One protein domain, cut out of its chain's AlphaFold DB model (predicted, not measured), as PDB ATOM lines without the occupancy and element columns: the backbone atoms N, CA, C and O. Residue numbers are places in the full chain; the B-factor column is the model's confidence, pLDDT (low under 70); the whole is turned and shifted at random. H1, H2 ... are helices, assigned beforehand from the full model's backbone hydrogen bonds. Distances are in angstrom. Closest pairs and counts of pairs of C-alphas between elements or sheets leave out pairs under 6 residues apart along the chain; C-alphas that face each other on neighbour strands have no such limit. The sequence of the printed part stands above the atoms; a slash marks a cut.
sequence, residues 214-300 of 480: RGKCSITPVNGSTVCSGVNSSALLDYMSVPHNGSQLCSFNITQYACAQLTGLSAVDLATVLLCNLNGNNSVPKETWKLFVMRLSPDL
ATOM      1  N   ARG A 214     440.205 411.048 275.745       24.94
ATOM      2  CA  ARG A 214     440.984 410.194 276.666       24.94
ATOM      3  C   ARG A 214     440.689 410.450 278.150       24.94
ATOM      4  O   ARG A 214     441.307 409.795 278.987       24.94
ATOM      5  N   GLY A 215     439.797 411.380 278.494       30.78
ATOM      6  CA  GLY A 215     439.294 411.465 279.871       30.78
ATOM      7  C   GLY A 215     438.255 410.366 280.119       30.78
ATOM      8  O   GLY A 215     438.007 409.536 279.246       30.78
ATOM      9  N   LYS A 216     437.586 410.345 281.269       25.23
ATOM     10  CA  LYS A 216     436.325 409.602 281.442       25.23
ATOM     11  C   LYS A 216     435.169 410.586 281.609       25.23
ATOM     12  O   LYS A 216     435.138 411.288 282.614       25.23
ATOM     13  N   CYS A 217     434.204 410.613 280.680       30.45
ATOM     14  CA  CYS A 217     432.999 411.420 280.806       30.45
ATOM     15  C   CYS A 217     432.140 410.648 281.793       30.45
ATOM     16  O   CYS A 217     431.335 409.788 281.445       30.45
ATOM     17  N   SER A 218     432.470 410.834 283.064       32.00
ATOM     18  CA  SER A 218     431.816 410.171 284.166       32.00
ATOM     19  C   SER A 218     430.636 411.045 284.540       32.00
ATOM     20  O   SER A 218     430.646 411.721 285.572       32.00
ATOM     21  N   ILE A 219     429.570 410.990 283.737       37.12
ATOM     22  CA  ILE A 219     428.240 411.253 284.282       37.12
ATOM     23  C   ILE A 219     427.985 410.111 285.269       37.12
ATOM     24  O   ILE A 219     427.339 409.121 284.958       37.12
ATOM     25  N   THR A 220     428.587 410.184 286.457       42.72
ATOM     26  CA  THR A 220     428.213 409.337 287.578       42.72
ATOM     27  C   THR A 220     426.787 409.730 287.932       42.72
ATOM     28  O   THR A 220     426.583 410.869 288.371       42.72
ATOM     29  N   PRO A 221     425.795 408.853 287.694       46.81
ATOM     30  CA  PRO A 221     424.430 409.142 288.080       46.81
ATOM     31  C   PRO A 221     424.413 409.328 289.594       46.81
ATOM     32  O   PRO A 221     424.856 408.457 290.348       46.81
ATOM     33  N   VAL A 222     423.941 410.486 290.046       56.97
ATOM     34  CA  VAL A 222     423.778 410.731 291.475       56.97
ATOM     35  C   VAL A 222     422.467 410.119 291.907       56.97
ATOM     36  O   VAL A 222     421.399 410.482 291.415       56.97
ATOM     37  N   ASN A 223     422.546 409.177 292.841       62.69
ATOM     38  CA  ASN A 223     421.355 408.580 293.405       62.69
ATOM     39  C   ASN A 223     420.632 409.622 294.274       62.69
ATOM     40  O   ASN A 223     420.992 409.868 295.424       62.69
ATOM     41  N   GLY A 224     419.585 410.235 293.722       63.81
ATOM     42  CA  GLY A 224     418.794 411.236 294.434       63.81
ATOM     43  C   GLY A 224     418.219 410.716 295.754       63.81
ATOM     44  O   GLY A 224     418.093 411.485 296.699       63.81
ATOM     45  N   SER A 225     417.948 409.410 295.876       69.62
ATOM     46  CA  SER A 225     417.433 408.827 297.125       69.62
ATOM     47  C   SER A 225     418.452 408.842 298.269       69.62
ATOM     48  O   SER A 225     418.059 408.983 299.425       69.62
ATOM     49  N   THR A 226     419.754 408.762 297.973       73.31
ATOM     50  CA  THR A 226     420.803 408.825 299.002       73.31
ATOM     51  C   THR A 226     421.092 410.261 299.409       73.31
ATOM     52  O   THR A 226     421.239 410.538 300.594       73.31
ATOM     53  N   VAL A 227     421.127 411.182 298.440       78.19
ATOM     54  CA  VAL A 227     421.358 412.614 298.695       78.19
ATOM     55  C   VAL A 227     420.181 413.251 299.438       78.19
ATOM     56  O   VAL A 227     420.388 414.108 300.291       78.19
ATOM     57  N   CYS A 228     418.954 412.808 299.154       80.62
ATOM     58  CA  CYS A 228     417.733 413.382 299.720       80.62
ATOM     59  C   CYS A 228     417.184 412.654 300.949       80.62
ATOM     60  O   CYS A 228     416.090 412.975 301.416       80.62
ATOM     61  N   SER A 229     417.922 411.686 301.494       82.25
ATOM     62  CA  SER A 229     417.487 410.954 302.683       82.25
ATOM     63  C   SER A 229     417.402 411.887 303.896       82.25
ATOM     64  O   SER A 229     418.381 412.530 304.269       82.25
ATOM     65  N   GLY A 230     416.217 411.986 304.506       79.94
ATOM     66  CA  GLY A 230     415.972 412.841 305.675       79.94
ATOM     67  C   GLY A 230     415.861 414.343 305.381       79.94
ATOM     68  O   GLY A 230     415.763 415.133 306.319       79.94
ATOM     69  N   VAL A 231     415.854 414.756 304.109       86.06
ATOM     70  CA  VAL A 231     415.715 416.168 303.727       86.06
ATOM     71  C   VAL A 231     414.236 416.550 303.688       86.06
ATOM     72  O   VAL A 231     413.463 415.985 302.917       86.06
ATOM     73  N   ASN A 232     413.840 417.532 304.503       89.12
ATOM     74  CA  ASN A 232     412.492 418.094 304.464       89.12
ATOM     75  C   ASN A 232     412.457 419.382 303.625       89.12
ATOM     76  O   ASN A 232     412.964 420.425 304.052       89.12
ATOM     77  N   SER A 233     411.816 419.301 302.457       88.56
ATOM     78  CA  SER A 233     411.588 420.430 301.546       88.56
ATOM     79  C   SER A 233     410.131 420.924 301.537       88.56
ATOM     80  O   SER A 233     409.765 421.675 300.639       88.56
ATOM     81  N   SER A 234     409.288 420.534 302.505       88.00
ATOM     82  CA  SER A 234     407.856 420.886 302.509       88.00
ATOM     83  C   SER A 234     407.620 422.399 302.526       88.00
ATOM     84  O   SER A 234     406.878 422.904 301.698       88.00
ATOM     85  N   ALA A 235     408.332 423.138 303.379       88.56
ATOM     86  CA  ALA A 235     408.206 424.596 303.468       88.56
ATOM     87  C   ALA A 235     408.629 425.321 302.176       88.56
ATOM     88  O   ALA A 235     408.066 426.359 301.835       88.56
ATOM     89  N   LEU A 236     409.606 424.766 301.449       88.44
ATOM     90  CA  LEU A 236     410.015 425.277 300.141       88.44
ATOM     91  C   LEU A 236     408.923 425.008 299.098       88.44
ATOM     92  O   LEU A 236     408.573 425.903 298.341       88.44
ATOM     93  N   LEU A 237     408.363 423.796 299.076       85.88
ATOM     94  CA  LEU A 237     407.267 423.447 298.167       85.88
ATOM     95  C   LEU A 237     406.024 424.310 298.423       85.88
ATOM     96  O   LEU A 237     405.427 424.803 297.470       85.88
ATOM     97  N   ASP A 238     405.688 424.557 299.690       87.38
ATOM     98  CA  ASP A 238     404.576 425.427 300.075       87.38
ATOM     99  C   ASP A 238     404.799 426.862 299.574       87.38
ATOM    100  O   ASP A 238     403.900 427.450 298.972       87.38
ATOM    101  N   TYR A 239     406.014 427.404 299.739       87.19
ATOM    102  CA  TYR A 239     406.381 428.734 299.237       87.19
ATOM    103  C   TYR A 239     406.300 428.831 297.708       87.19
ATOM    104  O   TYR A 239     405.778 429.808 297.177       87.19
ATOM    105  N   MET A 240     406.778 427.803 297.003       84.44
ATOM    106  CA  MET A 240     406.805 427.755 295.538       84.44
ATOM    107  C   MET A 240     405.421 427.493 294.916       84.44
ATOM    108  O   MET A 240     405.228 427.735 293.728       84.44
ATOM    109  N   SER A 241     404.443 427.019 295.697       81.81
ATOM    110  CA  SER A 241     403.085 426.710 295.218       81.81
ATOM    111  C   SER A 241     402.187 427.940 295.001       81.81
ATOM    112  O   SER A 241     401.095 427.821 294.439       81.81
ATOM    113  N   VAL A 242     402.636 429.124 295.429       82.50
ATOM    114  CA  VAL A 242     401.881 430.386 295.398       82.50
ATOM    115  C   VAL A 242     402.739 431.472 294.733       82.50
ATOM    116  O   VAL A 242     403.958 431.453 294.895       82.50
ATOM    117  N   PRO A 243     402.156 432.449 294.006       80.81
ATOM    118  CA  PRO A 243     402.925 433.566 293.464       80.81
ATOM    119  C   PRO A 243     403.748 434.287 294.542       80.81
ATOM    120  O   PRO A 243     403.205 434.732 295.555       80.81
ATOM    121  N   HIS A 244     405.051 434.430 294.306       82.56
ATOM    122  CA  HIS A 244     406.000 434.975 295.271       82.56
ATOM    123  C   HIS A 244     406.847 436.110 294.687       82.56
ATOM    124  O   HIS A 244     407.006 436.246 293.479       82.56
ATOM    125  N   ASN A 245     407.437 436.918 295.569       81.06
ATOM    126  CA  ASN A 245     408.315 438.039 295.210       81.06
ATOM    127  C   ASN A 245     409.817 437.724 295.369       81.06
ATOM    128  O   ASN A 245     410.629 438.644 295.391       81.06
ATOM    129  N   GLY A 246     410.177 436.454 295.581       81.88
ATOM    130  CA  GLY A 246     411.563 435.999 295.723       81.88
ATOM    131  C   GLY A 246     412.230 436.299 297.077       81.88
ATOM    132  O   GLY A 246     413.353 435.862 297.318       81.88
ATOM    133  N   SER A 247     411.552 436.992 298.000       84.50
ATOM    134  CA  SER A 247     412.143 437.448 299.274       84.50
ATOM    135  C   SER A 247     412.635 436.334 300.204       84.50
ATOM    136  O   SER A 247     413.517 436.576 301.026       84.50
ATOM    137  N   GLN A 248     412.086 435.119 300.090       86.94
ATOM    138  CA  GLN A 248     412.444 433.986 300.949       86.94
ATOM    139  C   GLN A 248     413.320 432.943 300.247       86.94
ATOM    140  O   GLN A 248     413.712 431.969 300.886       86.94
ATOM    141  N   LEU A 249     413.701 433.152 298.984       86.62
ATOM    142  CA  LEU A 249     414.521 432.192 298.230       86.62
ATOM    143  C   LEU A 249     415.867 431.902 298.910       86.62
ATOM    144  O   LEU A 249     416.334 430.770 298.955       86.62
ATOM    145  N   CYS A 250     416.463 432.913 299.537       87.44
ATOM    146  CA  CYS A 250     417.743 432.778 300.232       87.44
ATOM    147  C   CYS A 250     417.629 432.147 301.628       87.44
ATOM    148  O   CYS A 250     418.647 431.921 302.277       87.44
ATOM    149  N   SER A 251     416.409 431.884 302.114       87.81
ATOM    150  CA  SER A 251     416.193 431.238 303.416       87.81
ATOM    151  C   SER A 251     416.283 429.710 303.354       87.81
ATOM    152  O   SER A 251     416.425 429.064 304.393       87.81
ATOM    153  N   PHE A 252     416.244 429.137 302.147       88.25
ATOM    154  CA  PHE A 252     416.337 427.702 301.905       88.25
ATOM    155  C   PHE A 252     417.741 427.319 301.435       88.25
ATOM    156  O   PHE A 252     418.406 428.068 300.716       88.25
ATOM    157  N   ASN A 253     418.198 426.134 301.835       84.75
ATOM    158  CA  ASN A 253     419.514 425.641 301.440       84.75
ATOM    159  C   ASN A 253     419.463 424.874 300.110       84.75
ATOM    160  O   ASN A 253     418.426 424.356 299.694       84.75
ATOM    161  N   ILE A 254     420.617 424.755 299.456       84.94
ATOM    162  CA  ILE A 254     420.727 424.083 298.158       84.94
ATOM    163  C   ILE A 254     420.284 422.612 298.187       84.94
ATOM    164  O   ILE A 254     419.741 422.122 297.202       84.94
ATOM    165  N   THR A 255     420.444 421.906 299.312       85.56
ATOM    166  CA  THR A 255     419.994 420.516 299.466       85.56
ATOM    167  C   THR A 255     418.471 420.418 299.400       85.56
ATOM    168  O   THR A 255     417.938 419.503 298.779       85.56
ATOM    169  N   GLN A 256     417.752 421.381 299.985       86.88
ATOM    170  CA  GLN A 256     416.294 421.447 299.907       86.88
ATOM    171  C   GLN A 256     415.823 421.694 298.477       86.88
ATOM    172  O   GLN A 256     414.893 421.016 298.038       86.88
ATOM    173  N   TYR A 257     416.492 422.589 297.744       85.44
ATOM    174  CA  TYR A 257     416.220 422.801 296.323       85.44
ATOM    175  C   TYR A 257     416.538 421.562 295.479       85.44
ATOM    176  O   TYR A 257     415.725 421.166 294.653       85.44
ATOM    177  N   ALA A 258     417.680 420.908 295.721       83.06
ATOM    178  CA  ALA A 258     418.077 419.690 295.018       83.06
ATOM    179  C   ALA A 258     417.061 418.561 295.224       83.06
ATOM    180  O   ALA A 258     416.824 417.762 294.324       83.06
ATOM    181  N   CYS A 259     416.457 418.488 296.410       85.38
ATOM    182  CA  CYS A 259     415.559 417.408 296.801       85.38
ATOM    183  C   CYS A 259     414.077 417.695 296.561       85.38
ATOM    184  O   CYS A 259     413.288 416.749 296.522       85.38
ATOM    185  N   ALA A 260     413.703 418.950 296.323       81.38
ATOM    186  CA  ALA A 260     412.353 419.331 295.934       81.38
ATOM    187  C   ALA A 260     412.095 419.034 294.446       81.38
ATOM    188  O   ALA A 260     412.952 419.251 293.591       81.38
ATOM    189  N   GLN A 261     410.896 418.545 294.123       72.44
ATOM    190  CA  GLN A 261     410.387 418.538 292.750       72.44
ATOM    191  C   GLN A 261     409.737 419.894 292.485       72.44
ATOM    192  O   GLN A 261     408.568 420.102 292.798       72.44
ATOM    193  N   LEU A 262     410.528 420.838 291.987       72.38
ATOM    194  CA  LEU A 262     410.087 422.210 291.768       72.38
ATOM    195  C   LEU A 262     409.418 422.340 290.402       72.38
ATOM    196  O   LEU A 262     409.957 421.895 289.393       72.38
ATOM    197  N   THR A 263     408.261 422.991 290.371       65.50
ATOM    198  CA  THR A 263     407.607 423.442 289.144       65.50
ATOM    199  C   THR A 263     407.475 424.964 289.217       65.50
ATOM    200  O   THR A 263     406.986 425.492 290.209       65.50
ATOM    201  N   GLY A 264     407.947 425.684 288.194       61.78
ATOM    202  CA  GLY A 264     407.769 427.142 288.102       61.78
ATOM    203  C   GLY A 264     408.850 428.024 288.743       61.78
ATOM    204  O   GLY A 264     408.581 429.197 288.985       61.78
ATOM    205  N   LEU A 265     410.061 427.513 288.998       74.44
ATOM    206  CA  LEU A 265     411.203 428.355 289.382       74.44
ATOM    207  C   LEU A 265     411.684 429.145 288.152       74.44
ATOM    208  O   LEU A 265     412.151 428.541 287.193       74.44
ATOM    209  N   SER A 266     411.571 430.476 288.154       78.12
ATOM    210  CA  SER A 266     412.048 431.273 287.017       78.12
ATOM    211  C   SER A 266     413.576 431.393 287.002       78.12
ATOM    212  O   SER A 266     414.240 431.250 288.029       78.12
ATOM    213  N   ALA A 267     414.144 431.758 285.850       72.69
ATOM    214  CA  ALA A 267     415.564 432.090 285.720       72.69
ATOM    215  C   ALA A 267     416.032 433.174 286.719       72.69
ATOM    216  O   ALA A 267     417.146 433.113 287.237       72.69
ATOM    217  N   VAL A 268     415.166 434.145 287.034       80.50
ATOM    218  CA  VAL A 268     415.448 435.224 287.998       80.50
ATOM    219  C   VAL A 268     415.473 434.692 289.433       80.50
ATOM    220  O   VAL A 268     416.362 435.041 290.216       80.50
ATOM    221  N   ASP A 269     414.534 433.811 289.773       85.88
ATOM    222  CA  ASP A 269     414.502 433.159 291.083       85.88
ATOM    223  C   ASP A 269     415.732 432.265 291.266       85.88
ATOM    224  O   ASP A 269     416.402 432.320 292.298       85.88
ATOM    225  N   LEU A 270     416.093 431.497 290.236       83.69
ATOM    226  CA  LEU A 270     417.263 430.626 290.248       83.69
ATOM    227  C   LEU A 270     418.575 431.413 290.368       83.69
ATOM    228  O   LEU A 270     419.437 431.035 291.162       83.69
ATOM    229  N   ALA A 271     418.716 432.538 289.661       80.31
ATOM    230  CA  ALA A 271     419.871 433.420 289.821       80.31
ATOM    231  C   ALA A 271     419.979 433.956 291.259       80.31
ATOM    232  O   ALA A 271     421.067 433.996 291.833       80.31
ATOM    233  N   THR A 272     418.846 434.284 291.885       85.19
ATOM    234  CA  THR A 272     418.794 434.720 293.289       85.19
ATOM    235  C   THR A 272     419.231 433.602 294.246       85.19
ATOM    236  O   THR A 272     420.052 433.829 295.137       85.19
ATOM    237  N   VAL A 273     418.746 432.372 294.034       86.81
ATOM    238  CA  VAL A 273     419.136 431.185 294.819       86.81
ATOM    239  C   VAL A 273     420.634 430.909 294.698       86.81
ATOM    240  O   VAL A 273     421.300 430.689 295.715       86.81
ATOM    241  N   LEU A 274     421.179 430.958 293.478       80.88
ATOM    242  CA  LEU A 274     422.609 430.797 293.219       80.88
ATOM    243  C   LEU A 274     423.418 431.875 293.943       80.88
ATOM    244  O   LEU A 274     424.315 431.541 294.709       80.88
ATOM    245  N   LEU A 275     423.066 433.154 293.791       78.19
ATOM    246  CA  LEU A 275     423.789 434.261 294.421       78.19
ATOM    247  C   LEU A 275     423.880 434.101 295.951       78.19
ATOM    248  O   LEU A 275     424.938 434.317 296.545       78.19
ATOM    249  N   CYS A 276     422.786 433.683 296.589       81.56
ATOM    250  CA  CYS A 276     422.730 433.501 298.037       81.56
ATOM    251  C   CYS A 276     423.508 432.280 298.542       81.56
ATOM    252  O   CYS A 276     424.053 432.318 299.644       81.56
ATOM    253  N   ASN A 277     423.599 431.210 297.749       76.06
ATOM    254  CA  ASN A 277     424.300 429.985 298.145       76.06
ATOM    255  C   ASN A 277     425.777 429.967 297.709       76.06
ATOM    256  O   ASN A 277     426.577 429.247 298.305       76.06
ATOM    257  N   LEU A 278     426.159 430.776 296.718       70.38
ATOM    258  CA  LEU A 278     427.539 430.914 296.243       70.38
ATOM    259  C   LEU A 278     428.378 431.850 297.122       70.38
ATOM    260  O   LEU A 278     429.566 431.615 297.304       70.38
ATOM    261  N   ASN A 279     427.771 432.870 297.732       64.38
ATOM    262  CA  ASN A 279     428.471 433.795 298.633       64.38
ATOM    263  C   ASN A 279     428.563 433.289 300.092       64.38
ATOM    264  O   ASN A 279     429.019 434.016 300.974       64.38
ATOM    265  N   GLY A 280     428.107 432.064 300.371       61.72
ATOM    266  CA  GLY A 280     428.116 431.472 301.711       61.72
ATOM    267  C   GLY A 280     429.410 430.720 302.055       61.72
ATOM    268  O   GLY A 280     430.134 430.259 301.180       61.72
ATOM    269  N   ASN A 281     429.666 430.519 303.353       54.25
ATOM    270  CA  ASN A 281     430.792 429.708 303.855       54.25
ATOM    271  C   ASN A 281     430.463 428.209 304.010       54.25
ATOM    272  O   ASN A 281     431.318 427.428 304.427       54.25
ATOM    273  N   ASN A 282     429.229 427.792 303.721       60.41
ATOM    274  CA  ASN A 282     428.796 426.415 303.942       60.41
ATOM    275  C   ASN A 282     429.239 425.522 302.778       60.41
ATOM    276  O   ASN A 282     428.794 425.700 301.646       60.41
ATOM    277  N   SER A 283     430.097 424.539 303.062       65.81
ATOM    278  CA  SER A 283     430.529 423.550 302.075       65.81
ATOM    279  C   SER A 283     429.396 422.570 301.788       65.81
ATOM    280  O   SER A 283     429.072 421.702 302.602       65.81
ATOM    281  N   VAL A 284     428.788 422.710 300.622       74.00
ATOM    282  CA  VAL A 284     427.786 421.770 300.124       74.00
ATOM    283  C   VAL A 284     428.516 420.633 299.394       74.00
ATOM    284  O   VAL A 284     429.418 420.920 298.603       74.00
ATOM    285  N   PRO A 285     428.144 419.358 299.618       75.12
ATOM    286  CA  PRO A 285     428.749 418.221 298.926       75.12
ATOM    287  C   PRO A 285     428.630 418.307 297.398       75.12
ATOM    288  O   PRO A 285     427.611 418.761 296.869       75.12
ATOM    289  N   LYS A 286     429.650 417.803 296.691       66.56
ATOM    290  CA  LYS A 286     429.710 417.757 295.218       66.56
ATOM    291  C   LYS A 286     428.470 417.053 294.649       66.56
ATOM    292  O   LYS A 286     427.820 417.559 293.747       66.56
ATOM    293  N   GLU A 287     428.044 415.950 295.251       70.62
ATOM    294  CA  GLU A 287     426.878 415.158 294.845       70.62
ATOM    295  C   GLU A 287     425.554 415.931 294.977       70.62
ATOM    296  O   GLU A 287     424.644 415.747 294.169       70.62
ATOM    297  N   THR A 288     425.438 416.823 295.964       77.12
ATOM    298  CA  THR A 288     424.242 417.657 296.162       77.12
ATOM    299  C   THR A 288     424.140 418.742 295.099       77.12
ATOM    300  O   THR A 288     423.067 418.932 294.527       77.12
ATOM    301  N   TRP A 289     425.255 419.406 294.779       75.31
ATOM    302  CA  TRP A 289     425.315 420.330 293.645       75.31
ATOM    303  C   TRP A 289     425.019 419.619 292.329       75.31
ATOM    304  O   TRP A 289     424.269 420.142 291.506       75.31
ATOM    305  N   LYS A 290     425.535 418.396 292.173       68.31
ATOM    306  CA  LYS A 290     425.293 417.576 290.990       68.31
ATOM    307  C   LYS A 290     423.795 417.314 290.793       68.31
ATOM    308  O   LYS A 290     423.253 417.519 289.713       68.31
ATOM    309  N   LEU A 291     423.096 416.925 291.859       72.88
ATOM    310  CA  LEU A 291     421.652 416.693 291.816       72.88
ATOM    311  C   LEU A 291     420.846 417.983 291.572       72.88
ATOM    312  O   LEU A 291     419.867 417.953 290.827       72.88
ATOM    313  N   PHE A 292     421.254 419.101 292.184       77.88
ATOM    314  CA  PHE A 292     420.615 420.412 292.018       77.88
ATOM    315  C   PHE A 292     420.663 420.892 290.563       77.88
ATOM    316  O   PHE A 292     419.627 421.201 289.980       77.88
ATOM    317  N   VAL A 293     421.856 420.903 289.965       68.94
ATOM    318  CA  VAL A 293     422.081 421.365 288.588       68.94
ATOM    319  C   VAL A 293     421.343 420.476 287.581       68.94
ATOM    320  O   VAL A 293     420.675 420.998 286.692       68.94
ATOM    321  N   MET A 294     421.371 419.148 287.759       63.06
ATOM    322  CA  MET A 294     420.660 418.213 286.872       63.06
ATOM    323  C   MET A 294     419.141 418.446 286.844       63.06
ATOM    324  O   MET A 294     418.522 418.309 285.793       63.06
ATOM    325  N   ARG A 295     418.521 418.791 287.980       69.38
ATOM    326  CA  ARG A 295     417.057 418.957 288.082       69.38
ATOM    327  C   ARG A 295     416.538 420.297 287.564       69.38
ATOM    328  O   ARG A 295     415.346 420.409 287.302       69.38
ATOM    329  N   LEU A 296     417.409 421.293 287.418       68.44
ATOM    330  CA  LEU A 296     417.049 422.664 287.033       68.44
ATOM    331  C   LEU A 296     417.535 423.020 285.615       68.44
ATOM    332  O   LEU A 296     417.665 424.193 285.267       68.44
ATOM    333  N   SER A 297     417.818 421.994 284.804       52.72
ATOM    334  CA  SER A 297     418.507 422.091 283.511       52.72
ATOM    335  C   SER A 297     417.619 422.442 282.300       52.72
ATOM    336  O   SER A 297     417.904 421.988 281.193       52.72
ATOM    337  N   PRO A 298     416.594 423.300 282.437       52.75
ATOM    338  CA  PRO A 298     416.446 424.293 281.366       52.75
ATOM    339  C   PRO A 298     416.625 425.742 281.836       52.75
ATOM    340  O   PRO A 298     417.088 426.571 281.057       52.75
ATOM    341  N   ASP A 299     416.322 426.059 283.096       59.31
ATOM    342  CA  ASP A 299     416.312 427.443 283.593       59.31
ATOM    343  C   ASP A 299     417.687 427.930 284.071       59.31
ATOM    344  O   ASP A 299     417.903 429.133 284.241       59.31
ATOM    345  N   LEU A 300     418.642 427.012 284.261       65.19
ATOM    346  CA  LEU A 300     419.984 427.337 284.736       65.19
ATOM    347  C   LEU A 300     420.770 428.212 283.751       65.19
ATOM    348  O   LEU A 300     421.398 429.170 284.182       65.19
TER     349      LEU A 300
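This is residues 214 to 300 of the 480 residues of an uncharacterized protein of Ameiurus melas (UniProt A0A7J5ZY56). A small cluster of short helices is gathered around H3, with H5 packed across H3, H4 and H2 near H3 in other directions, and H1 beside one part of H5. The first residues, 214 to 218, stick out from this body as an extended tail, and a long loop, residues 241 to 253, joins H2 to H3, while the other links between the helices are short. The printed part has 87 residues with five named helices, in the order H1 H2 H3 H4 H5, and no named strand; it is all helix by class, though 39 of the 87 residues, under half, are in named elements. It is compact, with a radius of gyration of the C-alphas of 13.4 A, yet elongated in outline, spanning 47 by 27 by 25 A.

The longest helix, H4, residues 267 to 278, touches no helix. It is close to but not clearly touching H3, residues 254 to 259; their closest C-alphas, those of Ile 254 and Asn 277, are 6.9 A apart, and they run opposite ways at a steep tilt of 55 degrees. H3 touches H5, residues 286 to 295, with 15 pairs of C-alphas within 8 A, the closest being those of Ala 258 and Phe 292 at 4.0 A; they run the same way at a steep tilt of 58 degrees. H2, residues 234 to 240, is close to but not clearly touching H3, about perpendicular at 82 degrees, with the closest C-alphas, those of Leu 236 and Gln 256, 7.4 A apart. H1, residues 224 to 227, and H5 only just touch, with 3 pairs of C-alphas within 8 A, the closest being those of Val 227 and Thr 288 at 6.3 A. H4 and H5 are apart, as are H2 and H4. In H2, H3, H4 and H5 every O i to N i+4 pair is within hydrogen-bond range; H1 is too short for such a pair.

H4 runs 16.0 A from C-alpha 267 at (415.564, 432.090, 285.720) to C-alpha 278. H5 measures 14.6 A and ends with C-alpha 295 at (417.057, 418.957, 288.082). H2 and H3 are shorter, at 9.8 A and 8.6 A. H1 begins with C-alpha 224 at (418.794, 411.236, 294.434).

The two C-alphas farthest apart, those of Arg 214 and Val 242, are 47.8 A from each other. The printed part has no cut. The link from H2 to H3, residues 241 to 253, is long; the other three links are short. Mean pLDDT of the printed part is 72.8, and 29 residues are under 70, among them residues 214 to 225, 279 to 283 and 293 to 300.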